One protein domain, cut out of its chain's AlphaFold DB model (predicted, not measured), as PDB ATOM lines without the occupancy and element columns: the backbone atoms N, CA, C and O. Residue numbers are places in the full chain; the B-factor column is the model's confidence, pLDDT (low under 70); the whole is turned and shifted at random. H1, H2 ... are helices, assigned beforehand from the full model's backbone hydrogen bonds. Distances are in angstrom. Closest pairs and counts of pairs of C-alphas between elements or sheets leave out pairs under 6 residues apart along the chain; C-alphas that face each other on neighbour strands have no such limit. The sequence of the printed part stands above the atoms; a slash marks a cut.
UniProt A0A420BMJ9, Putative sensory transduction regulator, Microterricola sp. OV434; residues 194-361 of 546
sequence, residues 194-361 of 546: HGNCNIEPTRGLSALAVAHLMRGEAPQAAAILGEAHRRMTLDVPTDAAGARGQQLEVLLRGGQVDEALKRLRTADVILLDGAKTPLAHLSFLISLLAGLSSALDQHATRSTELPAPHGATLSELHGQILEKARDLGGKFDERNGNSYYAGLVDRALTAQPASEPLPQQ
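What this domain is: This is residues 194 to 361 of the 546 residues of the protein "Putative sensory transduction regulator" of Microterricola sp. OV434 (UniProt A0A420BMJ9). H3 and H6 run side by side as the core of a compact helical bundle; the hairpin of H1 and H2 packs on H3, and the hairpin of H7 and H8 packs on H6. H4 also packs on H3. The printed part has 168 residues with eight named helices, H1 to H8 in order, and no named strand: all helix. The radius of gyration of the C-alphas is 14.9 A, and the rounded outline spans 39 by 38 by 31 A.

How they stand to each other: Start at the hairpin of H1, residues 202 to 214, and H2, residues 218 to 230: its closest C-alphas, of Ala 209 and Ala 221, are 4.5 A apart. H3, residues 241 to 253, touches H1, closest at the C-alphas of Arg 203 and Ala 243, 5.1 A. With residues 248 to 252 alone H3 touches H4, residues 257 to 266, in a hairpin; the closest C-alphas, of Leu 248 and Ala 260, are 5.4 A apart. H5, residues 269 to 272, only just touches H6, residues 278 to 299, with 3 pairs of C-alphas within 8 A. H3 and H6 run the same way at a shallow tilt of 9 degrees; the C-alphas of Glu 249 and Gly 291 come closest, 4.0 A. H6 and H7, residues 314 to 336, form a hairpin at 34.6 degrees, only just short of steep. H7 and H8, residues 340 to 349, form another at 15 degrees. Every O i to N i+4 pair is within hydrogen-bond range in H1, H2, H3, H4, H7 and H8; H6 has 16 of 18, and H5 is too short.

Where its parts are: Find C-alpha 202 at (-21.925, -35.560, -34.418), where H1 begins. H7 runs 31.8 A; H8 ends at C-alpha 349, (-9.292, -29.447, -55.737).

The domain as a whole: The printed part has no cut; the H6 to H7 link is long. Residues 233 to 239 and 361 have pLDDT under 70.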
ATOM      1  N   HIS A 194     -29.978 -32.849 -33.268       85.62
ATOM      2  CA  HIS A 194     -29.880 -33.015 -31.818       85.62
ATOM      3  C   HIS A 194     -30.107 -34.479 -31.411       85.62
ATOM      4  O   HIS A 194     -30.713 -35.250 -32.152       85.62
ATOM      5  N   GLY A 195     -29.690 -34.856 -30.203       79.62
ATOM      6  CA  GLY A 195     -29.926 -36.190 -29.642       79.62
ATOM      7  C   GLY A 195     -28.707 -36.761 -28.920       79.62
ATOM      8  O   GLY A 195     -27.639 -36.146 -28.893       79.62
ATOM      9  N   ASN A 196     -28.890 -37.947 -28.340       71.31
ATOM     10  CA  ASN A 196     -27.866 -38.680 -27.584       71.31
ATOM     11  C   ASN A 196     -27.458 -39.989 -28.288       71.31
ATOM     12  O   ASN A 196     -27.034 -40.932 -27.631       71.31
ATOM     13  N   CYS A 197     -27.639 -40.080 -29.612       75.38
ATOM     14  CA  CYS A 197     -27.145 -41.222 -30.376       75.38
ATOM     15  C   CYS A 197     -25.604 -41.191 -30.395       75.38
ATOM     16  O   CYS A 197     -24.977 -40.135 -30.327       75.38
ATOM     17  N   ASN A 198     -24.991 -42.370 -30.461       70.19
ATOM     18  CA  ASN A 198     -23.539 -42.545 -30.502       70.19
ATOM     19  C   ASN A 198     -22.893 -41.982 -31.782       70.19
ATOM     20  O   ASN A 198     -21.703 -41.683 -31.788       70.19
ATOM     21  N   ILE A 199     -23.662 -41.830 -32.864       77.31
ATOM     22  CA  ILE A 199     -23.182 -41.338 -34.163       77.31
ATOM     23  C   ILE A 199     -23.764 -39.956 -34.489       77.31
ATOM     24  O   ILE A 199     -23.049 -39.065 -34.957       77.31
ATOM     25  N   GLU A 200     -25.061 -39.769 -34.244       85.56
ATOM     26  CA  GLU A 200     -25.757 -38.502 -34.465       85.56
ATOM     27  C   GLU A 200     -26.039 -37.797 -33.136       85.56
ATOM     28  O   GLU A 200     -26.450 -38.433 -32.167       85.56
ATOM     29  N   PRO A 201     -25.869 -36.470 -33.058       86.81
ATOM     30  CA  PRO A 201     -25.796 -35.526 -34.176       86.81
ATOM     31  C   PRO A 201     -24.368 -35.208 -34.656       86.81
ATOM     32  O   PRO A 201     -24.185 -34.292 -35.450       86.81
ATOM     33  N   THR A 202     -23.337 -35.902 -34.165       87.19
ATOM     34  CA  THR A 202     -21.925 -35.560 -34.418       87.19
ATOM     35  C   THR A 202     -21.574 -35.486 -35.909       87.19
ATOM     36  O   THR A 202     -20.888 -34.547 -36.331       87.19
ATOM     37  N   ARG A 203     -22.071 -36.424 -36.729       89.62
ATOM     38  CA  ARG A 203     -21.885 -36.379 -38.192       89.62
ATOM     39  C   ARG A 203     -22.580 -35.172 -38.806       89.62
ATOM     40  O   ARG A 203     -21.915 -34.358 -39.448       89.62
ATOM     41  N   GLY A 204     -23.881 -35.012 -38.559       94.31
ATOM     42  CA  GLY A 204     -24.634 -33.890 -39.110       94.31
ATOM     43  C   GLY A 204     -24.090 -32.524 -38.676       94.31
ATOM     44  O   GLY A 204     -24.029 -31.607 -39.492       94.31
ATOM     45  N   LEU A 205     -23.615 -32.386 -37.433       95.38
ATOM     46  CA  LEU A 205     -22.972 -31.164 -36.938       95.38
ATOM     47  C   LEU A 205     -21.636 -30.880 -37.639       95.38
ATOM     48  O   LEU A 205     -21.331 -29.721 -37.910       95.38
ATOM     49  N   SER A 206     -20.854 -31.909 -37.977       95.81
ATOM     50  CA  SER A 206     -19.590 -31.737 -38.714       95.81
ATOM     51  C   SER A 206     -19.840 -31.202 -40.131       95.81
ATOM     52  O   SER A 206     -19.200 -30.237 -40.552       95.81
ATOM     53  N   ALA A 207     -20.845 -31.742 -40.826       97.38
ATOM     54  CA  ALA A 207     -21.307 -31.228 -42.115       97.38
ATOM     55  C   ALA A 207     -21.870 -29.798 -41.996       97.38
ATOM     56  O   ALA A 207     -21.573 -28.923 -42.816       97.38
ATOM     57  N   LEU A 208     -22.661 -29.538 -40.949       98.25
ATOM     58  CA  LEU A 208     -23.248 -28.230 -40.667       98.25
ATOM     59  C   LEU A 208     -22.172 -27.159 -40.410       98.25
ATOM     60  O   LEU A 208     -22.314 -26.031 -40.884       98.25
ATOM     61  N   ALA A 209     -21.076 -27.500 -39.726       98.19
ATOM     62  CA  ALA A 209     -19.956 -26.586 -39.513       98.19
ATOM     63  C   ALA A 209     -19.334 -26.116 -40.841       98.19
ATOM     64  O   ALA A 209     -19.070 -24.921 -40.997       98.19
ATOM     65  N   VAL A 210     -19.181 -27.014 -41.827       98.06
ATOM     66  CA  VAL A 210     -18.744 -26.629 -43.183       98.06
ATOM     67  C   VAL A 210     -19.752 -25.672 -43.815       98.06
ATOM     68  O   VAL A 210     -19.359 -24.639 -44.351       98.06
ATOM     69  N   ALA A 211     -21.051 -25.969 -43.725       98.06
ATOM     70  CA  ALA A 211     -22.088 -25.127 -44.317       98.06
ATOM     71  C   ALA A 211     -22.069 -23.692 -43.775       98.06
ATOM     72  O   ALA A 211     -22.126 -22.745 -44.559       98.06
ATOM     73  N   HIS A 212     -21.947 -23.515 -42.457       98.19
ATOM     74  CA  HIS A 212     -21.828 -22.183 -41.858       98.19
ATOM     75  C   HIS A 212     -20.550 -21.468 -42.300       98.19
ATOM     76  O   HIS A 212     -20.610 -20.292 -42.659       98.19
ATOM     77  N   LEU A 213     -19.414 -22.171 -42.362       97.94
ATOM     78  CA  LEU A 213     -18.162 -21.573 -42.826       97.94
ATOM     79  C   LEU A 213     -18.281 -21.087 -44.280       97.94
ATOM     80  O   LEU A 213     -17.891 -19.967 -44.599       97.94
ATOM     81  N   MET A 214     -18.889 -21.900 -45.147       96.00
ATOM     82  CA  MET A 214     -19.104 -21.577 -46.560       96.00
ATOM     83  C   MET A 214     -20.112 -20.452 -46.792       96.00
ATOM     84  O   MET A 214     -20.060 -19.786 -47.825       96.00
ATOM     85  N   ARG A 215     -21.007 -20.216 -45.830       96.38
ATOM     86  CA  ARG A 215     -21.959 -19.097 -45.827       96.38
ATOM     87  C   ARG A 215     -21.361 -17.806 -45.243       96.38
ATOM     88  O   ARG A 215     -22.066 -16.807 -45.162       96.38
ATOM     89  N   GLY A 216     -20.078 -17.810 -44.863       96.44
ATOM     90  CA  GLY A 216     -19.396 -16.664 -44.251       96.44
ATOM     91  C   GLY A 216     -19.740 -16.459 -42.774       96.44
ATOM     92  O   GLY A 216     -19.510 -15.391 -42.230       96.44
ATOM     93  N   GLU A 217     -20.301 -17.469 -42.108       96.94
ATOM     94  CA  GLU A 217     -20.751 -17.405 -40.715       96.94
ATOM     95  C   GLU A 217     -19.700 -18.055 -39.793       96.94
ATOM     96  O   GLU A 217     -19.957 -19.046 -39.102       96.94
ATOM     97  N   ALA A 218     -18.472 -17.523 -39.824       96.50
ATOM     98  CA  ALA A 218     -17.311 -18.123 -39.161       96.50
ATOM     99  C   ALA A 218     -17.471 -18.327 -37.633       96.50
ATOM    100  O   ALA A 218     -17.076 -19.391 -37.141       96.50
ATOM    101  N   PRO A 219     -18.072 -17.400 -36.853       95.38
ATOM    102  CA  PRO A 219     -18.314 -17.626 -35.424       95.38
ATOM    103  C   PRO A 219     -19.246 -18.814 -35.146       95.38
ATOM    104  O   PRO A 219     -18.991 -19.610 -34.242       95.38
ATOM    105  N   GLN A 220     -20.307 -18.963 -35.942       95.81
ATOM    106  CA  GLN A 220     -21.255 -20.071 -35.847       95.81
ATOM    107  C   GLN A 220     -20.583 -21.391 -36.234       95.81
ATOM    108  O   GLN A 220     -20.726 -22.381 -35.517       95.81
ATOM    109  N   ALA A 221     -19.794 -21.392 -37.314       97.62
ATOM    110  CA  ALA A 221     -19.015 -22.553 -37.734       97.62
ATOM    111  C   ALA A 221     -18.066 -23.038 -36.626       97.62
ATOM    112  O   ALA A 221     -18.025 -24.231 -36.334       97.62
ATOM    113  N   ALA A 222     -17.361 -22.120 -35.955       95.69
ATOM    114  CA  ALA A 222     -16.469 -22.449 -34.843       95.69
ATOM    115  C   ALA A 222     -17.212 -23.059 -33.643       95.69
ATOM    116  O   ALA A 222     -16.739 -24.034 -33.055       95.69
ATOM    117  N   ALA A 223     -18.377 -22.509 -33.284       93.62
ATOM    118  CA  ALA A 223     -19.188 -23.022 -32.182       93.62
ATOM    119  C   ALA A 223     -19.693 -24.449 -32.461       93.62
ATOM    120  O   ALA A 223     -19.560 -25.331 -31.611       93.62
ATOM    121  N   ILE A 224     -20.213 -24.682 -33.669       95.19
ATOM    122  CA  ILE A 224     -20.733 -25.985 -34.105       95.19
ATOM    123  C   ILE A 224     -19.599 -27.005 -34.232       95.19
ATOM    124  O   ILE A 224     -19.747 -28.129 -33.760       95.19
ATOM    125  N   LEU A 225     -18.447 -26.611 -34.785       94.94
ATOM    126  CA  LEU A 225     -17.253 -27.457 -34.833       94.94
ATOM    127  C   LEU A 225     -16.814 -27.879 -33.427       94.94
ATOM    128  O   LEU A 225     -16.510 -29.048 -33.202       94.94
ATOM    129  N   GLY A 226     -16.774 -26.939 -32.477       89.19
ATOM    130  CA  GLY A 226     -16.415 -27.233 -31.091       89.19
ATOM    131  C   GLY A 226     -17.379 -28.222 -30.436       89.19
ATOM    132  O   GLY A 226     -16.940 -29.104 -29.702       89.19
ATOM    133  N   GLU A 227     -18.675 -28.104 -30.723       88.81
ATOM    134  CA  GLU A 227     -19.685 -29.049 -30.241       88.81
ATOM    135  C   GLU A 227     -19.545 -30.431 -30.880       88.81
ATOM    136  O   GLU A 227     -19.451 -31.424 -30.161       88.81
ATOM    137  N   ALA A 228     -19.450 -30.500 -32.209       89.00
ATOM    138  CA  ALA A 228     -19.234 -31.753 -32.930       89.00
ATOM    139  C   ALA A 228     -17.973 -32.473 -32.432       89.00
ATOM    140  O   ALA A 228     -17.986 -33.681 -32.217       89.00
ATOM    141  N   HIS A 229     -16.892 -31.727 -32.192       86.12
ATOM    142  CA  HIS A 229     -15.642 -32.285 -31.697       86.12
ATOM    143  C   HIS A 229     -15.767 -32.840 -30.270       86.12
ATOM    144  O   HIS A 229     -15.321 -33.953 -30.021       86.12
ATOM    145  N   ARG A 230     -16.418 -32.121 -29.342       82.19
ATOM    146  CA  ARG A 230     -16.634 -32.608 -27.963       82.19
ATOM    147  C   ARG A 230     -17.505 -33.858 -27.896       82.19
ATOM    148  O   ARG A 230     -17.283 -34.701 -27.037       82.19
ATOM    149  N   ARG A 231     -18.497 -33.969 -28.784       77.38
ATOM    150  CA  ARG A 231     -19.380 -35.144 -28.875       77.38
ATOM    151  C   ARG A 231     -18.723 -36.331 -29.571       77.38
ATOM    152  O   ARG A 231     -19.297 -37.416 -29.581       77.38
ATOM    153  N   MET A 232     -17.551 -36.151 -30.176       75.44
ATOM    154  CA  MET A 232     -16.821 -37.238 -30.809       75.44
ATOM    155  C   MET A 232     -16.097 -38.060 -29.737       75.44
ATOM    156  O   MET A 232     -14.890 -37.960 -29.558       75.44
ATOM    157  N   THR A 233     -16.874 -38.860 -29.010       55.38
ATOM    158  CA  THR A 233     -16.426 -39.759 -27.936       55.38
ATOM    159  C   THR A 233     -16.177 -41.183 -28.435       55.38
ATOM    160  O   THR A 233     -16.119 -42.105 -27.634       55.38
ATOM    161  N   LEU A 234     -16.128 -41.395 -29.757       53.69
ATOM    162  CA  LEU A 234     -16.066 -42.731 -30.345       53.69
ATOM    163  C   LEU A 234     -14.729 -43.405 -30.010       53.69
ATOM    164  O   LEU A 234     -13.678 -42.943 -30.461       53.69
ATOM    165  N   ASP A 235     -14.808 -44.520 -29.277       45.06
ATOM    166  CA  ASP A 235     -13.680 -45.382 -28.895       45.06
ATOM    167  C   ASP A 235     -12.972 -46.022 -30.105       45.06
ATOM    168  O   ASP A 235     -11.844 -46.501 -29.990       45.06
ATOM    169  N   VAL A 236     -13.607 -45.999 -31.286       52.66
ATOM    170  CA  VAL A 236     -13.070 -46.542 -32.539       52.66
ATOM    171  C   VAL A 236     -12.651 -45.394 -33.476       52.66
ATOM    172  O   VAL A 236     -13.508 -44.709 -34.043       52.66
ATOM    173  N   PRO A 237     -11.342 -45.172 -33.704       53.59
ATOM    174  CA  PRO A 237     -10.835 -44.062 -34.523       53.59
ATOM    175  C   PRO A 237     -11.307 -44.061 -35.987       53.59
ATOM    176  O   PRO A 237     -11.312 -43.011 -36.630       53.59
ATOM    177  N   THR A 238     -11.693 -45.223 -36.528       61.09
ATOM    178  CA  THR A 238     -12.115 -45.388 -37.930       61.09
ATOM    179  C   THR A 238     -13.604 -45.128 -38.170       61.09
ATOM    180  O   THR A 238     -14.016 -44.948 -39.324       61.09
ATOM    181  N   ASP A 239     -14.414 -45.071 -37.108       67.19
ATOM    182  CA  ASP A 239     -15.820 -44.694 -37.203       67.19
ATOM    183  C   ASP A 239     -15.963 -43.191 -37.495       67.19
ATOM    184  O   ASP A 239     -15.125 -42.358 -37.142       67.19
ATOM    185  N   ALA A 240     -17.043 -42.835 -38.197       82.00
ATOM    186  CA  ALA A 240     -17.345 -41.459 -38.602       82.00
ATOM    187  C   ALA A 240     -16.215 -40.741 -39.385       82.00
ATOM    188  O   ALA A 240     -16.144 -39.512 -39.376       82.00
ATOM    189  N   ALA A 241     -15.376 -41.479 -40.126       91.56
ATOM    190  CA  ALA A 241     -14.252 -40.928 -40.896       91.56
ATOM    191  C   ALA A 241     -14.628 -39.710 -41.768       91.56
ATOM    192  O   ALA A 241     -13.918 -38.707 -41.779       91.56
ATOM    193  N   GLY A 242     -15.787 -39.737 -42.439       93.06
ATOM    194  CA  GLY A 242     -16.276 -38.587 -43.213       93.06
ATOM    195  C   GLY A 242     -16.467 -37.314 -42.375       93.06
ATOM    196  O   GLY A 242     -16.071 -36.234 -42.808       93.06
ATOM    197  N   ALA A 243     -16.996 -37.442 -41.153       93.25
ATOM    198  CA  ALA A 243     -17.188 -36.326 -40.228       93.25
ATOM    199  C   ALA A 243     -15.852 -35.777 -39.709       93.25
ATOM    200  O   ALA A 243     -15.659 -34.563 -39.678       93.25
ATOM    201  N   ARG A 244     -14.889 -36.652 -39.390       92.94
ATOM    202  CA  ARG A 244     -13.513 -36.248 -39.038       92.94
ATOM    203  C   ARG A 244     -12.860 -35.457 -40.175       92.94
ATOM    204  O   ARG A 244     -12.331 -34.370 -39.949       92.94
ATOM    205  N   GLY A 245     -13.009 -35.928 -41.415       96.69
ATOM    206  CA  GLY A 245     -12.545 -35.214 -42.606       96.69
ATOM    207  C   GLY A 245     -13.194 -33.834 -42.769       96.69
ATOM    208  O   GLY A 245     -12.501 -32.864 -43.062       96.69
ATOM    209  N   GLN A 246     -14.505 -33.716 -42.531       97.81
ATOM    210  CA  GLN A 246     -15.221 -32.431 -42.562       97.81
ATOM    211  C   GLN A 246     -14.722 -31.467 -41.475       97.81
ATOM    212  O   GLN A 246     -14.555 -30.281 -41.739       97.81
ATOM    213  N   GLN A 247     -14.429 -31.945 -40.262       96.00
ATOM    214  CA  GLN A 247     -13.871 -31.096 -39.201       96.00
ATOM    215  C   GLN A 247     -12.486 -30.546 -39.575       96.00
ATOM    216  O   GLN A 247     -12.209 -29.366 -39.346       96.00
ATOM    217  N   LEU A 248     -11.636 -31.374 -40.194       98.00
ATOM    218  CA  LEU A 248     -10.345 -30.939 -40.736       98.00
ATOM    219  C   LEU A 248     -10.523 -29.948 -41.894       98.00
ATOM    220  O   LEU A 248      -9.797 -28.956 -41.955       98.00
ATOM    221  N   GLU A 249     -11.512 -30.164 -42.771       98.50
ATOM    222  CA  GLU A 249     -11.875 -29.214 -43.829       98.50
ATOM    223  C   GLU A 249     -12.208 -27.837 -43.240       98.50
ATOM    224  O   GLU A 249     -11.644 -26.837 -43.683       98.50
ATOM    225  N   VAL A 250     -13.067 -27.775 -42.215       98.44
ATOM    226  CA  VAL A 250     -13.455 -26.515 -41.554       98.44
ATOM    227  C   VAL A 250     -12.227 -25.783 -41.014       98.44
ATOM    228  O   VAL A 250     -12.063 -24.593 -41.276       98.44
ATOM    229  N   LEU A 251     -11.340 -26.483 -40.303       98.31
ATOM    230  CA  LEU A 251     -10.127 -25.885 -39.737       98.31
ATOM    231  C   LEU A 251      -9.187 -25.349 -40.823       98.31
ATOM    232  O   LEU A 251      -8.733 -24.209 -40.725       98.31
ATOM    233  N   LEU A 252      -8.918 -26.140 -41.865       98.56
ATOM    234  CA  LEU A 252      -8.012 -25.760 -42.952       98.56
ATOM    235  C   LEU A 252      -8.566 -24.580 -43.759       98.56
ATOM    236  O   LEU A 252      -7.869 -23.579 -43.930       98.56
ATOM    237  N   ARG A 253      -9.838 -24.644 -44.171       98.12
ATOM    238  CA  ARG A 253     -10.504 -23.552 -44.902       98.12
ATOM    239  C   ARG A 253     -10.646 -22.297 -44.052       98.12
ATOM    240  O   ARG A 253     -10.594 -21.191 -44.580       98.12
ATOM    241  N   GLY A 254     -10.805 -22.468 -42.744       97.56
ATOM    242  CA  GLY A 254     -10.871 -21.399 -41.756       97.56
ATOM    243  C   GLY A 254      -9.523 -20.791 -41.361       97.56
ATOM    244  O   GLY A 254      -9.504 -19.901 -40.514       97.56
ATOM    245  N   GLY A 255      -8.406 -21.259 -41.929       96.38
ATOM    246  CA  GLY A 255      -7.061 -20.742 -41.653       96.38
ATOM    247  C   GLY A 255      -6.398 -21.280 -40.377       96.38
ATOM    248  O   GLY A 255      -5.316 -20.827 -40.013       96.38
ATOM    249  N   GLN A 256      -6.992 -22.262 -39.694       96.38
ATOM    250  CA  GLN A 256      -6.433 -22.918 -38.502       96.38
ATOM    251  C   GLN A 256      -5.602 -24.158 -38.874       96.38
ATOM    252  O   GLN A 256      -5.832 -25.263 -38.382       96.38
ATOM    253  N   VAL A 257      -4.619 -23.970 -39.759       96.50
ATOM    254  CA  VAL A 257      -3.814 -25.057 -40.348       96.50
ATOM    255  C   VAL A 257      -3.070 -25.881 -39.294       96.50
ATOM    256  O   VAL A 257      -3.074 -27.107 -39.357       96.50
ATOM    257  N   ASP A 258      -2.472 -25.231 -38.296       93.44
ATOM    258  CA  ASP A 258      -1.697 -25.928 -37.264       93.44
ATOM    259  C   ASP A 258      -2.568 -26.805 -36.359       93.44
ATOM    260  O   ASP A 258      -2.164 -27.910 -35.998       93.44
ATOM    261  N   GLU A 259      -3.779 -26.348 -36.037       92.44
ATOM    262  CA  GLU A 259      -4.743 -27.128 -35.258       92.44
ATOM    263  C   GLU A 259      -5.269 -28.316 -36.071       92.44
ATOM    264  O   GLU A 259      -5.365 -29.422 -35.545       92.44
ATOM    265  N   ALA A 260      -5.536 -28.126 -37.369       96.50
ATOM    266  CA  ALA A 260      -5.915 -29.225 -38.257       96.50
ATOM    267  C   ALA A 260      -4.823 -30.301 -38.320       96.50
ATOM    268  O   ALA A 260      -5.101 -31.484 -38.134       96.50
ATOM    269  N   LEU A 261      -3.565 -29.897 -38.533       95.38
ATOM    270  CA  LEU A 261      -2.438 -30.825 -38.592       95.38
ATOM    271  C   LEU A 261      -2.200 -31.513 -37.242       95.38
ATOM    272  O   LEU A 261      -1.928 -32.710 -37.216       95.38
ATOM    273  N   LYS A 262      -2.349 -30.796 -36.123       89.56
ATOM    274  CA  LYS A 262      -2.278 -31.385 -34.781       89.56
ATOM    275  C   LYS A 262      -3.335 -32.473 -34.602       89.56
ATOM    276  O   LYS A 262      -2.971 -33.585 -34.236       89.56
ATOM    277  N   ARG A 263      -4.608 -32.190 -34.905       89.88
ATOM    278  CA  ARG A 263      -5.693 -33.186 -34.810       89.88
ATOM    279  C   ARG A 263      -5.438 -34.390 -35.702       89.88
ATOM    280  O   ARG A 263      -5.574 -35.523 -35.243       89.88
ATOM    281  N   LEU A 264      -4.984 -34.141 -36.930       90.69
ATOM    282  CA  LEU A 264      -4.620 -35.206 -37.851       90.69
ATOM    283  C   LEU A 264      -3.528 -36.107 -37.259       90.69
ATOM    284  O   LEU A 264      -3.671 -37.321 -37.293       90.69
ATOM    285  N   ARG A 265      -2.480 -35.540 -36.650       88.75
ATOM    286  CA  ARG A 265      -1.408 -36.319 -36.007       88.75
ATOM    287  C   ARG A 265      -1.872 -37.106 -34.785       88.75
ATOM    288  O   ARG A 265      -1.440 -38.237 -34.602       88.75
ATOM    289  N   THR A 266      -2.686 -36.498 -33.926       80.88
ATOM    290  CA  THR A 266      -2.979 -37.059 -32.598       80.88
ATOM    291  C   THR A 266      -4.196 -37.970 -32.567       80.88
ATOM    292  O   THR A 266      -4.275 -38.819 -31.688       80.88
ATOM    293  N   ALA A 267      -5.160 -37.775 -33.470       79.38
ATOM    294  CA  ALA A 267      -6.452 -38.460 -33.414       79.38
ATOM    295  C   ALA A 267      -6.823 -39.193 -34.711       79.38
ATOM    296  O   ALA A 267      -7.504 -40.214 -34.640       79.38
ATOM    297  N   ASP A 268      -6.373 -38.707 -35.872       87.38
ATOM    298  CA  ASP A 268      -6.896 -39.160 -37.171       87.38
ATOM    299  C   ASP A 268      -5.828 -39.761 -38.100       87.38
ATOM    300  O   ASP A 268      -6.120 -40.056 -39.255       87.38
ATOM    301  N   VAL A 269      -4.591 -39.967 -37.635       89.94
ATOM    302  CA  VAL A 269      -3.473 -40.400 -38.499       89.94
ATOM    303  C   VAL A 269      -3.762 -41.736 -39.187       89.94
ATOM    304  O   VAL A 269      -3.452 -41.907 -40.360       89.94
ATOM    305  N   ILE A 270      -4.457 -42.643 -38.493       88.38
ATOM    306  CA  ILE A 270      -4.879 -43.947 -39.019       88.38
ATOM    307  C   ILE A 270      -5.805 -43.824 -40.242       88.38
ATOM    308  O   ILE A 270      -5.773 -44.674 -41.132       88.38
ATOM    309  N   LEU A 271      -6.579 -42.736 -40.335       92.44
ATOM    310  CA  LEU A 271      -7.497 -42.476 -41.447       92.44
ATOM    311  C   LEU A 271      -6.778 -42.102 -42.746       92.44
ATOM    312  O   LEU A 271      -7.400 -42.108 -43.806       92.44
ATOM    313  N   LEU A 272      -5.474 -41.805 -42.686       94.50
ATOM    314  CA  LEU A 272      -4.653 -41.626 -43.882       94.50
ATOM    315  C   LEU A 272      -4.434 -42.949 -44.623       94.50
ATOM    316  O   LEU A 272      -4.175 -42.920 -45.827       94.50
ATOM    317  N   ASP A 273      -4.519 -44.089 -43.934       92.31
ATOM    318  CA  ASP A 273      -4.273 -45.414 -44.509       92.31
ATOM    319  C   ASP A 273      -5.557 -46.201 -44.769       92.31
ATOM    320  O   ASP A 273      -5.634 -46.945 -45.751       92.31
ATOM    321  N   GLY A 274      -6.585 -46.013 -43.942       91.50
ATOM    322  CA  GLY A 274      -7.865 -46.677 -44.133       91.50
ATOM    323  C   GLY A 274      -8.935 -46.251 -43.138       91.50
ATOM    324  O   GLY A 274      -8.684 -45.557 -42.161       91.50
ATOM    325  N   ALA A 275     -10.158 -46.703 -43.386       91.50
ATOM    326  CA  ALA A 275     -11.287 -46.546 -42.478       91.50
ATOM    327  C   ALA A 275     -12.110 -47.839 -42.461       91.50
ATOM    328  O   ALA A 275     -11.852 -48.750 -43.250       91.50
ATOM    329  N   LYS A 276     -13.152 -47.880 -41.624       87.44
ATOM    330  CA  LYS A 276     -14.043 -49.040 -41.459       87.44
ATOM    331  C   LYS A 276     -14.646 -49.553 -42.769       87.44
ATOM    332  O   LYS A 276     -14.883 -50.742 -42.935       87.44
ATOM    333  N   THR A 277     -14.895 -48.655 -43.725       91.81
ATOM    334  CA  THR A 277     -15.324 -49.033 -45.078       91.81
ATOM    335  C   THR A 277     -14.531 -48.269 -46.138       91.81
ATOM    336  O   THR A 277     -14.120 -47.129 -45.887       91.81
ATOM    337  N   PRO A 278     -14.369 -48.830 -47.353       94.94
ATOM    338  CA  PRO A 278     -13.749 -48.119 -48.469       94.94
ATOM    339  C   PRO A 278     -14.429 -46.778 -48.765       94.94
ATOM    340  O   PRO A 278     -13.755 -45.783 -49.009       94.94
ATOM    341  N   LEU A 279     -15.762 -46.713 -48.687       95.69
ATOM    342  CA  LEU A 279     -16.471 -45.455 -48.914       95.69
ATOM    343  C   LEU A 279     -16.241 -44.436 -47.789       95.69
ATOM    344  O   LEU A 279     -16.070 -43.255 -48.070       95.69
ATOM    345  N   ALA A 280     -16.204 -44.865 -46.524       94.62
ATOM    346  CA  ALA A 280     -15.884 -43.965 -45.415       94.62
ATOM    347  C   ALA A 280     -14.469 -43.378 -45.557       94.62
ATOM    348  O   ALA A 280     -14.282 -42.186 -45.309       94.62
ATOM    349  N   HIS A 281     -13.509 -44.187 -46.017       97.06
ATOM    350  CA  HIS A 281     -12.154 -43.730 -46.317       97.06
ATOM    351  C   HIS A 281     -12.160 -42.705 -47.458       97.06
ATOM    352  O   HIS A 281     -11.602 -41.623 -47.306       97.06
ATOM    353  N   LEU A 282     -12.863 -42.981 -48.562       98.38
ATOM    354  CA  LEU A 282     -12.990 -42.030 -49.667       98.38
ATOM    355  C   LEU A 282     -13.618 -40.699 -49.223       98.38
ATOM    356  O   LEU A 282     -13.112 -39.637 -49.578       98.38
ATOM    357  N   SER A 283     -14.680 -40.744 -48.415       97.44
ATOM    358  CA  SER A 283     -15.318 -39.544 -47.864       97.44
ATOM    359  C   SER A 283     -14.357 -38.723 -47.001       97.44
ATOM    360  O   SER A 283     -14.321 -37.504 -47.136       97.44
ATOM    361  N   PHE A 284     -13.547 -39.369 -46.153       98.12
ATOM    362  CA  PHE A 284     -12.500 -38.689 -45.385       98.12
ATOM    363  C   PHE A 284     -11.466 -38.019 -46.301       98.12
ATOM    364  O   PHE A 284     -11.181 -36.832 -46.135       98.12
ATOM    365  N   LEU A 285     -10.950 -38.756 -47.293       98.75
ATOM    366  CA  LEU A 285      -9.940 -38.258 -48.231       98.75
ATOM    367  C   LEU A 285     -10.445 -37.051 -49.029       98.75
ATOM    368  O   LEU A 285      -9.700 -36.091 -49.199       98.75
ATOM    369  N   ILE A 286     -11.700 -37.068 -49.496       98.75
ATOM    370  CA  ILE A 286     -12.295 -35.957 -50.259       98.75
ATOM    371  C   ILE A 286     -12.407 -34.692 -49.397       98.75
ATOM    372  O   ILE A 286     -12.000 -33.619 -49.845       98.75
ATOM    373  N   SER A 287     -12.910 -34.801 -48.164       98.62
ATOM    374  CA  SER A 287     -13.034 -33.647 -47.261       98.62
ATOM    375  C   SER A 287     -11.661 -33.093 -46.860       98.62
ATOM    376  O   SER A 287     -11.428 -31.884 -46.915       98.62
ATOM    377  N   LEU A 288     -10.708 -33.974 -46.531       98.75
ATOM    378  CA  LEU A 288      -9.334 -33.572 -46.229       98.75
ATOM    379  C   LEU A 288      -8.671 -32.900 -47.441       98.75
ATOM    380  O   LEU A 288      -8.035 -31.860 -47.286       98.75
ATOM    381  N   LEU A 289      -8.862 -33.437 -48.650       98.88
ATOM    382  CA  LEU A 289      -8.361 -32.841 -49.890       98.88
ATOM    383  C   LEU A 289      -8.932 -31.437 -50.117       98.88
ATOM    384  O   LEU A 289      -8.185 -30.554 -50.539       98.88
ATOM    385  N   ALA A 290     -10.214 -31.209 -49.821       98.75
ATOM    386  CA  ALA A 290     -10.829 -29.885 -49.919       98.75
ATOM    387  C   ALA A 290     -10.167 -28.886 -48.956       98.75
ATOM    388  O   ALA A 290      -9.781 -27.785 -49.356       98.75
ATOM    389  N   GLY A 291      -9.946 -29.298 -47.706       98.62
ATOM    390  CA  GLY A 291      -9.203 -28.503 -46.730       98.62
ATOM    391  C   GLY A 291      -7.777 -28.195 -47.194       98.62
ATOM    392  O   GLY A 291      -7.376 -27.033 -47.239       98.62
ATOM    393  N   LEU A 292      -7.016 -29.213 -47.600       98.69
ATOM    394  CA  LEU A 292      -5.623 -29.056 -48.030       98.69
ATOM    395  C   LEU A 292      -5.503 -28.171 -49.275       98.69
ATOM    396  O   LEU A 292      -4.633 -27.305 -49.315       98.69
ATOM    397  N   SER A 293      -6.396 -28.343 -50.256       98.75
ATOM    398  CA  SER A 293      -6.410 -27.532 -51.482       98.75
ATOM    399  C   SER A 293      -6.643 -26.056 -51.167       98.75
ATOM    400  O   SER A 293      -5.968 -25.202 -51.731       98.75
ATOM    401  N   SER A 294      -7.506 -25.755 -50.190       98.31
ATOM    402  CA  SER A 294      -7.743 -24.374 -49.758       98.31
ATOM    403  C   SER A 294      -6.523 -23.712 -49.110       98.31
ATOM    404  O   SER A 294      -6.341 -22.506 -49.231       98.31
ATOM    405  N   ALA A 295      -5.665 -24.484 -48.438       97.31
ATOM    406  CA  ALA A 295      -4.510 -23.963 -47.710       97.31
ATOM    407  C   ALA A 295      -3.212 -23.959 -48.541       97.31
ATOM    408  O   ALA A 295      -2.209 -23.380 -48.113       97.31
ATOM    409  N   LEU A 296      -3.209 -24.605 -49.713       96.19
ATOM    410  CA  LEU A 296      -1.993 -24.944 -50.452       96.19
ATOM    411  C   LEU A 296      -1.193 -23.708 -50.888       96.19
ATOM    412  O   LEU A 296       0.014 -23.659 -50.658       96.19
ATOM    413  N   ASP A 297      -1.863 -22.684 -51.422       94.81
ATOM    414  CA  ASP A 297      -1.217 -21.460 -51.923       94.81
ATOM    415  C   ASP A 297      -0.413 -20.717 -50.844       94.81
ATOM    416  O   ASP A 297       0.607 -20.092 -51.137       94.81
ATOM    417  N   GLN A 298      -0.857 -20.788 -49.586       94.31
ATOM    418  CA  GLN A 298      -0.251 -20.064 -48.464       94.31
ATOM    419  C   GLN A 298       0.690 -20.943 -47.628       94.31
ATOM    420  O   GLN A 298       1.599 -20.430 -46.975       94.31
ATOM    421  N   HIS A 299       0.487 -22.263 -47.639       96.62
ATOM    422  CA  HIS A 299       1.111 -23.179 -46.684       96.62
ATOM    423  C   HIS A 299       1.774 -24.408 -47.322       96.62
ATOM    424  O   HIS A 299       2.090 -25.350 -46.601       96.62
ATOM    425  N   ALA A 300       2.046 -24.409 -48.632       96.25
ATOM    426  CA  ALA A 300       2.631 -25.550 -49.351       96.25
ATOM    427  C   ALA A 300       3.838 -26.205 -48.646       96.25
ATOM    428  O   ALA A 300       3.911 -27.430 -48.561       96.25
ATOM    429  N   THR A 301       4.766 -25.407 -48.105       97.06
ATOM    430  CA  THR A 301       5.986 -25.893 -47.434       97.06
ATOM    431  C   THR A 301       5.831 -26.073 -45.921       97.06
ATOM    432  O   THR A 301       6.826 -26.295 -45.230       97.06
ATOM    433  N   ARG A 302       4.620 -25.920 -45.364       96.56
ATOM    434  CA  ARG A 302       4.367 -26.110 -43.930       96.56
ATOM    435  C   ARG A 302       4.610 -27.573 -43.573       96.56
ATOM    436  O   ARG A 302       4.048 -28.455 -44.219       96.56
ATOM    437  N   SER A 303       5.434 -27.809 -42.553       96.81
ATOM    438  CA  SER A 303       5.680 -29.152 -42.025       96.81
ATOM    439  C   SER A 303       4.385 -29.751 -41.481       96.81
ATOM    440  O   SER A 303       3.672 -29.089 -40.726       96.81
ATOM    441  N   THR A 304       4.094 -30.994 -41.849       95.00
ATOM    442  CA  THR A 304       2.963 -31.751 -41.298       95.00
ATOM    443  C   THR A 304       3.313 -32.429 -39.982       95.00
ATOM    444  O   THR A 304       2.398 -32.755 -39.231       95.00
ATOM    445  N   GLU A 305       4.610 -32.650 -39.717       92.62
ATOM    446  CA  GLU A 305       5.139 -33.456 -38.602       92.62
ATOM    447  C   GLU A 305       4.526 -34.870 -38.521       92.62
ATOM    448  O   GLU A 305       4.532 -35.498 -37.464       92.62
ATOM    449  N   LEU A 306       3.951 -35.367 -39.620       89.62
ATOM    450  CA  LEU A 306       3.405 -36.718 -39.679       89.62
ATOM    451  C   LEU A 306       4.547 -37.744 -39.756       89.62
ATOM    452  O   LEU A 306       5.589 -37.462 -40.357       89.62
ATOM    453  N   PRO A 307       4.371 -38.944 -39.178       85.94
ATOM    454  CA  PRO A 307       5.342 -40.016 -39.339       85.94
ATOM    455  C   PRO A 307       5.411 -40.473 -40.804       85.94
ATOM    456  O   PRO A 307       4.419 -40.438 -41.536       85.94
ATOM    457  N   ALA A 308       6.581 -40.953 -41.234       84.19
ATOM    458  CA  ALA A 308       6.697 -41.647 -42.514       84.19
ATOM    459  C   ALA A 308       5.737 -42.860 -42.537       84.19
ATOM    460  O   ALA A 308       5.616 -43.536 -41.513       84.19
ATOM    461  N   PRO A 309       5.079 -43.169 -43.670       90.31
ATOM    462  CA  PRO A 309       5.343 -42.677 -45.029       90.31
ATOM    463  C   PRO A 309       4.540 -41.429 -45.447       90.31
ATOM    464  O   PRO A 309       4.536 -41.073 -46.630       90.31
ATOM    465  N   HIS A 310       3.834 -40.776 -44.526       92.69
ATOM    466  CA  HIS A 310       2.983 -39.635 -44.859       92.69
ATOM    467  C   HIS A 310       3.812 -38.396 -45.231       92.69
ATOM    468  O   HIS A 310       4.926 -38.206 -44.741       92.69
ATOM    469  N   GLY A 311       3.271 -37.563 -46.125       91.06
ATOM    470  CA  GLY A 311       3.963 -36.391 -46.664       91.06
ATOM    471  C   GLY A 311       4.451 -35.443 -45.569       91.06
ATOM    472  O   GLY A 311       3.673 -35.066 -44.691       91.06
ATOM    473  N   ALA A 312       5.723 -35.043 -45.635       94.75
ATOM    474  CA  ALA A 312       6.379 -34.216 -44.623       94.75
ATOM    475  C   ALA A 312       5.973 -32.740 -44.729       94.75
ATOM    476  O   ALA A 312       6.062 -31.994 -43.753       94.75
ATOM    477  N   THR A 313       5.505 -32.315 -45.905       98.12
ATOM    478  CA  THR A 313       4.936 -30.982 -46.140       98.12
ATOM    479  C   THR A 313       3.464 -31.050 -46.529       98.12
ATOM    480  O   THR A 313       2.981 -32.079 -47.005       98.12
ATOM    481  N   LEU A 314       2.739 -29.941 -46.359       98.12
ATOM    482  CA  LEU A 314       1.331 -29.844 -46.750       98.12
ATOM    483  C   LEU A 314       1.139 -30.157 -48.242       98.12
ATOM    484  O   LEU A 314       0.188 -30.847 -48.598       98.12
ATOM    485  N   SER A 315       2.068 -29.728 -49.105       98.50
ATOM    486  CA  SER A 315       2.043 -30.052 -50.536       98.50
ATOM    487  C   SER A 315       2.269 -31.535 -50.830       98.50
ATOM    488  O   SER A 315       1.634 -32.076 -51.732       98.50
ATOM    489  N   GLU A 316       3.168 -32.201 -50.104       98.44
ATOM    490  CA  GLU A 316       3.390 -33.643 -50.262       98.44
ATOM    491  C   GLU A 316       2.181 -34.443 -49.774       98.44
ATOM    492  O   GLU A 316       1.730 -35.355 -50.466       98.44
ATOM    493  N   LEU A 317       1.621 -34.069 -48.618       98.50
ATOM    494  CA  LEU A 317       0.404 -34.679 -48.089       98.50
ATOM    495  C   LEU A 317      -0.765 -34.487 -49.062       98.50
ATOM    496  O   LEU A 317      -1.457 -35.451 -49.372       98.50
ATOM    497  N   HIS A 318      -0.955 -33.278 -49.598       98.75
ATOM    498  CA  HIS A 318      -1.970 -32.994 -50.621       98.75
ATOM    499  C   HIS A 318      -1.839 -33.924 -51.831       98.75
ATOM    500  O   HIS A 318      -2.820 -34.566 -52.206       98.75
ATOM    501  N   GLY A 319      -0.632 -34.060 -52.390       98.62
ATOM    502  CA  GLY A 319      -0.376 -34.941 -53.531       98.62
ATOM    503  C   GLY A 319      -0.702 -36.410 -53.240       98.62
ATOM    504  O   GLY A 319      -1.375 -37.056 -54.042       98.62
ATOM    505  N   GLN A 320      -0.296 -36.917 -52.072       98.50
ATOM    506  CA  GLN A 320      -0.594 -38.291 -51.645       98.50
ATOM    507  C   GLN A 320      -2.100 -38.530 -51.456       98.50
ATOM    508  O   GLN A 320      -2.628 -39.558 -51.882       98.50
ATOM    509  N   ILE A 321      -2.806 -37.587 -50.826       98.62
ATOM    510  CA  ILE A 321      -4.253 -37.688 -50.598       98.62
ATOM    511  C   ILE A 321      -5.018 -37.601 -51.919       98.62
ATOM    512  O   ILE A 321      -5.962 -38.364 -52.117       98.62
ATOM    513  N   LEU A 322      -4.588 -36.746 -52.850       98.81
ATOM    514  CA  LEU A 322      -5.162 -36.670 -54.191       98.81
ATOM    515  C   LEU A 322      -5.020 -37.996 -54.950       98.81
ATOM    516  O   LEU A 322      -5.987 -38.457 -55.556       98.81
ATOM    517  N   GLU A 323      -3.836 -38.609 -54.924       98.62
ATOM    518  CA  GLU A 323      -3.596 -39.900 -55.574       98.62
ATOM    519  C   GLU A 323      -4.518 -40.986 -55.004       98.62
ATOM    520  O   GLU A 323      -5.243 -41.636 -55.759       98.62
ATOM    521  N   LYS A 324      -4.574 -41.108 -53.669       98.62
ATOM    522  CA  LYS A 324      -5.456 -42.060 -52.974       98.62
ATOM    523  C   LYS A 324      -6.937 -41.808 -53.285       98.62
ATOM    524  O   LYS A 324      -7.671 -42.752 -53.577       98.62
ATOM    525  N   ALA A 325      -7.380 -40.549 -53.259       98.75
ATOM    526  CA  ALA A 325      -8.767 -40.181 -53.538       98.75
ATOM    527  C   ALA A 325      -9.167 -40.487 -54.990       98.75
ATOM    528  O   ALA A 325     -10.271 -40.974 -55.226       98.75
ATOM    529  N   ARG A 326      -8.276 -40.247 -55.964       98.75
ATOM    530  CA  ARG A 326      -8.527 -40.576 -57.378       98.75
ATOM    531  C   ARG A 326      -8.545 -42.075 -57.638       98.75
ATOM    532  O   ARG A 326      -9.429 -42.529 -58.357       98.75
ATOM    533  N   ASP A 327      -7.615 -42.833 -57.059       98.69
ATOM    534  CA  ASP A 327      -7.598 -44.295 -57.191       98.69
ATOM    535  C   ASP A 327      -8.879 -44.916 -56.612       98.69
ATOM    536  O   ASP A 327      -9.584 -45.669 -57.287       98.69
ATOM    537  N   LEU A 328      -9.228 -44.557 -55.375       98.56
ATOM    538  CA  LEU A 328     -10.393 -45.123 -54.705       98.56
ATOM    539  C   LEU A 328     -11.714 -44.623 -55.310       98.56
ATOM    540  O   LEU A 328     -12.630 -45.419 -55.518       98.56
ATOM    541  N   GLY A 329     -11.799 -43.334 -55.646       98.69
ATOM    542  CA  GLY A 329     -12.949 -42.747 -56.335       98.69
ATOM    543  C   GLY A 329     -13.173 -43.350 -57.718       98.69
ATOM    544  O   GLY A 329     -14.302 -43.710 -58.041       98.69
ATOM    545  N   GLY A 330     -12.102 -43.567 -58.487       98.69
ATOM    546  CA  GLY A 330     -12.162 -44.214 -59.798       98.69
ATOM    547  C   GLY A 330     -12.744 -45.628 -59.739       98.69
ATOM    548  O   GLY A 330     -13.567 -45.981 -60.578       98.69
ATOM    549  N   LYS A 331     -12.403 -46.412 -58.706       98.69
ATOM    550  CA  LYS A 331     -12.977 -47.754 -58.486       98.69
ATOM    551  C   LYS A 331     -14.483 -47.709 -58.212       98.69
ATOM    552  O   LYS A 331     -15.225 -48.558 -58.705       98.69
ATOM    553  N   PHE A 332     -14.953 -46.734 -57.431       98.62
ATOM    554  CA  PHE A 332     -16.390 -46.562 -57.191       98.62
ATOM    555  C   PHE A 332     -17.128 -46.071 -58.437       98.62
ATOM    556  O   PHE A 332     -18.206 -46.581 -58.737       98.62
ATOM    557  N   ASP A 333     -16.547 -45.128 -59.171       98.62
ATOM    558  CA  ASP A 333     -17.086 -44.612 -60.431       98.62
ATOM    559  C   ASP A 333     -17.194 -45.716 -61.495       98.62
ATOM    560  O   ASP A 333     -18.244 -45.865 -62.122       98.62
ATOM    561  N   GLU A 334     -16.174 -46.572 -61.623       98.44
ATOM    562  CA  GLU A 334     -16.205 -47.763 -62.481       98.44
ATOM    563  C   GLU A 334     -17.329 -48.724 -62.067       98.44
ATOM    564  O   GLU A 334     -18.140 -49.131 -62.902       98.44
ATOM    565  N   ARG A 335     -17.440 -49.037 -60.767       97.81
ATOM    566  CA  ARG A 335     -18.508 -49.894 -60.221       97.81
ATOM    567  C   ARG A 335     -19.903 -49.328 -60.493       97.81
ATOM    568  O   ARG A 335     -20.846 -50.087 -60.732       97.81
ATOM    569  N   ASN A 336     -20.049 -48.008 -60.403       97.19
ATOM    570  CA  ASN A 336     -21.326 -47.314 -60.537       97.19
ATOM    571  C   ASN A 336     -21.665 -46.973 -62.001       97.19
ATOM    572  O   ASN A 336     -22.834 -46.739 -62.307       97.19
ATOM    573  N   GLY A 337     -20.678 -46.985 -62.901       96.88
ATOM    574  CA  GLY A 337     -20.832 -46.637 -64.313       96.88
ATOM    575  C   GLY A 337     -21.000 -45.135 -64.559       96.88
ATOM    576  O   GLY A 337     -21.714 -44.749 -65.485       96.88
ATOM    577  N   ASN A 338     -20.396 -44.283 -63.727       97.25
ATOM    578  CA  ASN A 338     -20.472 -42.824 -63.845       97.25
ATOM    579  C   ASN A 338     -19.134 -42.156 -63.472       97.25
ATOM    580  O   ASN A 338     -18.104 -42.816 -63.441       97.25
ATOM    581  N   SER A 339     -19.132 -40.835 -63.278       97.81
ATOM    582  CA  SER A 339     -17.956 -40.041 -62.880       97.81
ATOM    583  C   SER A 339     -18.249 -39.204 -61.629       97.81
ATOM    584  O   SER A 339     -17.873 -38.029 -61.543       97.81
ATOM    585  N   TYR A 340     -19.055 -39.756 -60.720       98.12
ATOM    586  CA  TYR A 340     -19.591 -39.034 -59.573       98.12
ATOM    587  C   TYR A 340     -18.479 -38.606 -58.614       98.12
ATOM    588  O   TYR A 340     -18.348 -37.417 -58.316       98.12
ATOM    589  N   TYR A 341     -17.635 -39.545 -58.186       98.50
ATOM    590  CA  TYR A 341     -16.537 -39.284 -57.261       98.50
ATOM    591  C   TYR A 341     -15.410 -38.487 -57.901       98.50
ATOM    592  O   TYR A 341     -14.849 -37.622 -57.231       98.50
ATOM    593  N   ALA A 342     -15.127 -38.690 -59.190       98.56
ATOM    594  CA  ALA A 342     -14.235 -37.812 -59.943       98.56
ATOM    595  C   ALA A 342     -14.694 -36.347 -59.846       98.56
ATOM    596  O   ALA A 342     -13.897 -35.472 -59.515       98.56
ATOM    597  N   GLY A 343     -15.997 -36.089 -60.009       98.25
ATOM    598  CA  GLY A 343     -16.577 -34.760 -59.815       98.25
ATOM    599  C   GLY A 343     -16.435 -34.231 -58.382       98.25
ATOM    600  O   GLY A 343     -16.130 -33.054 -58.195       98.25
ATOM    601  N   LEU A 344     -16.617 -35.074 -57.357       98.25
ATOM    602  CA  LEU A 344     -16.404 -34.671 -55.956       98.25
ATOM    603  C   LEU A 344     -14.935 -34.298 -55.687       98.25
ATOM    604  O   LEU A 344     -14.674 -33.289 -55.030       98.25
ATOM    605  N   VAL A 345     -13.989 -35.075 -56.223       98.81
ATOM    606  CA  VAL A 345     -12.543 -34.822 -56.125       98.81
ATOM    607  C   VAL A 345     -12.161 -33.534 -56.855       98.81
ATOM    608  O   VAL A 345     -11.440 -32.709 -56.297       98.81
ATOM    609  N   ASP A 346     -12.680 -33.310 -58.062       98.50
ATOM    610  CA  ASP A 346     -12.410 -32.087 -58.823       98.50
ATOM    611  C   ASP A 346     -12.943 -30.845 -58.097       98.50
ATOM    612  O   ASP A 346     -12.259 -29.823 -58.029       98.50
ATOM    613  N   ARG A 347     -14.118 -30.930 -57.460       97.75
ATOM    614  CA  ARG A 347     -14.606 -29.840 -56.601       97.75
ATOM    615  C   ARG A 347     -13.702 -29.612 -55.393       97.75
ATOM    616  O   ARG A 347     -13.414 -28.454 -55.091       97.75
ATOM    617  N   ALA A 348     -13.239 -30.674 -54.728       98.50
ATOM    618  CA  ALA A 348     -12.314 -30.566 -53.600       98.50
ATOM    619  C   ALA A 348     -11.007 -29.858 -54.001       98.50
ATOM    620  O   ALA A 348     -10.537 -28.991 -53.271       98.50
ATOM    621  N   LEU A 349     -10.477 -30.130 -55.198       98.56
ATOM    622  CA  LEU A 349      -9.292 -29.447 -55.737       98.56
ATOM    623  C   LEU A 349      -9.487 -27.945 -55.967       98.56
ATOM    624  O   LEU A 349      -8.525 -27.183 -55.916       98.56
ATOM    625  N   THR A 350     -10.719 -27.510 -56.227       97.50
ATOM    626  CA  THR A 350     -11.049 -26.088 -56.422       97.50
ATOM    627  C   THR A 350     -11.438 -25.365 -55.133       97.50
ATOM    628  O   THR A 350     -11.740 -24.169 -55.175       97.50
ATOM    629  N   ALA A 351     -11.452 -26.062 -53.992       97.31
ATOM    630  CA  ALA A 351     -11.839 -25.487 -52.713       97.31
ATOM    631  C   ALA A 351     -10.957 -24.282 -52.356       97.31
ATOM    632  O   ALA A 351      -9.736 -24.328 -52.452       97.31
ATOM    633  N   GLN A 352     -11.605 -23.197 -51.936       95.69
ATOM    634  CA  GLN A 352     -10.957 -21.939 -51.564       95.69
ATOM    635  C   GLN A 352     -10.994 -21.735 -50.045       95.69
ATOM    636  O   GLN A 352     -11.911 -22.271 -49.394       95.69
ATOM    637  N   PRO A 353     -10.056 -20.943 -49.483       96.75
ATOM    638  CA  PRO A 353     -10.175 -20.426 -48.125       96.75
ATOM    639  C   PRO A 353     -11.549 -19.796 -47.888       96.75
ATOM    640  O   PRO A 353     -12.152 -19.229 -48.803       96.75
ATOM    641  N   ALA A 354     -12.041 -19.885 -46.656       95.12
ATOM    642  CA  ALA A 354     -13.247 -19.178 -46.257       95.12
ATOM    643  C   ALA A 354     -13.046 -17.659 -46.398       95.12
ATOM    644  O   ALA A 354     -11.948 -17.144 -46.179       95.12
ATOM    645  N   SER A 355     -14.112 -16.934 -46.751       93.12
ATOM    646  CA  SER A 355     -14.065 -15.470 -46.880       93.12
ATOM    647  C   SER A 355     -13.741 -14.777 -45.558       93.12
ATOM    648  O   SER A 355     -13.109 -13.724 -45.551       93.12
ATOM    649  N   GLU A 356     -14.169 -15.381 -44.449       92.62
ATOM    650  CA  GLU A 356     -13.838 -14.967 -43.093       92.62
ATOM    651  C   GLU A 356     -13.090 -16.112 -42.396       92.62
ATOM    652  O   GLU A 356     -13.582 -17.246 -42.401       92.62
ATOM    653  N   PRO A 357     -11.907 -15.858 -41.807       93.31
ATOM    654  CA  PRO A 357     -11.186 -16.884 -41.069       93.31
ATOM    655  C   PRO A 357     -11.978 -17.292 -39.825       93.31
ATOM    656  O   PRO A 357     -12.706 -16.487 -39.237       93.31
ATOM    657  N   LEU A 358     -11.792 -18.536 -39.380       95.06
ATOM    658  CA  LEU A 358     -12.331 -18.955 -38.091       95.06
ATOM    659  C   LEU A 358     -11.758 -18.051 -36.995       95.06
ATOM    660  O   LEU A 358     -10.558 -17.752 -37.021       95.06
ATOM    661  N   PRO A 359     -12.577 -17.646 -36.009       90.19
ATOM    662  CA  PRO A 359     -12.072 -16.899 -34.871       90.19
ATOM    663  C   PRO A 359     -10.924 -17.688 -34.251       90.19
ATOM    664  O   PRO A 359     -11.074 -18.874 -33.941       90.19
ATOM    665  N   GLN A 360      -9.763 -17.045 -34.101       75.75
ATOM    666  CA  GLN A 360      -8.687 -17.641 -33.323       75.75
ATOM    667  C   GLN A 360      -9.266 -17.971 -31.955       75.75
ATOM    668  O   GLN A 360      -9.883 -17.116 -31.315       75.75
ATOM    669  N   GLN A 361      -9.098 -19.219 -31.523       57.09
ATOM    670  CA  GLN A 361      -9.333 -19.530 -30.129       57.09
ATOM    671  C   GLN A 361      -8.247 -18.800 -29.353       57.09
ATOM    672  O   GLN A 361      -7.128 -19.283 -29.207       57.09
TER     673      GLN A 361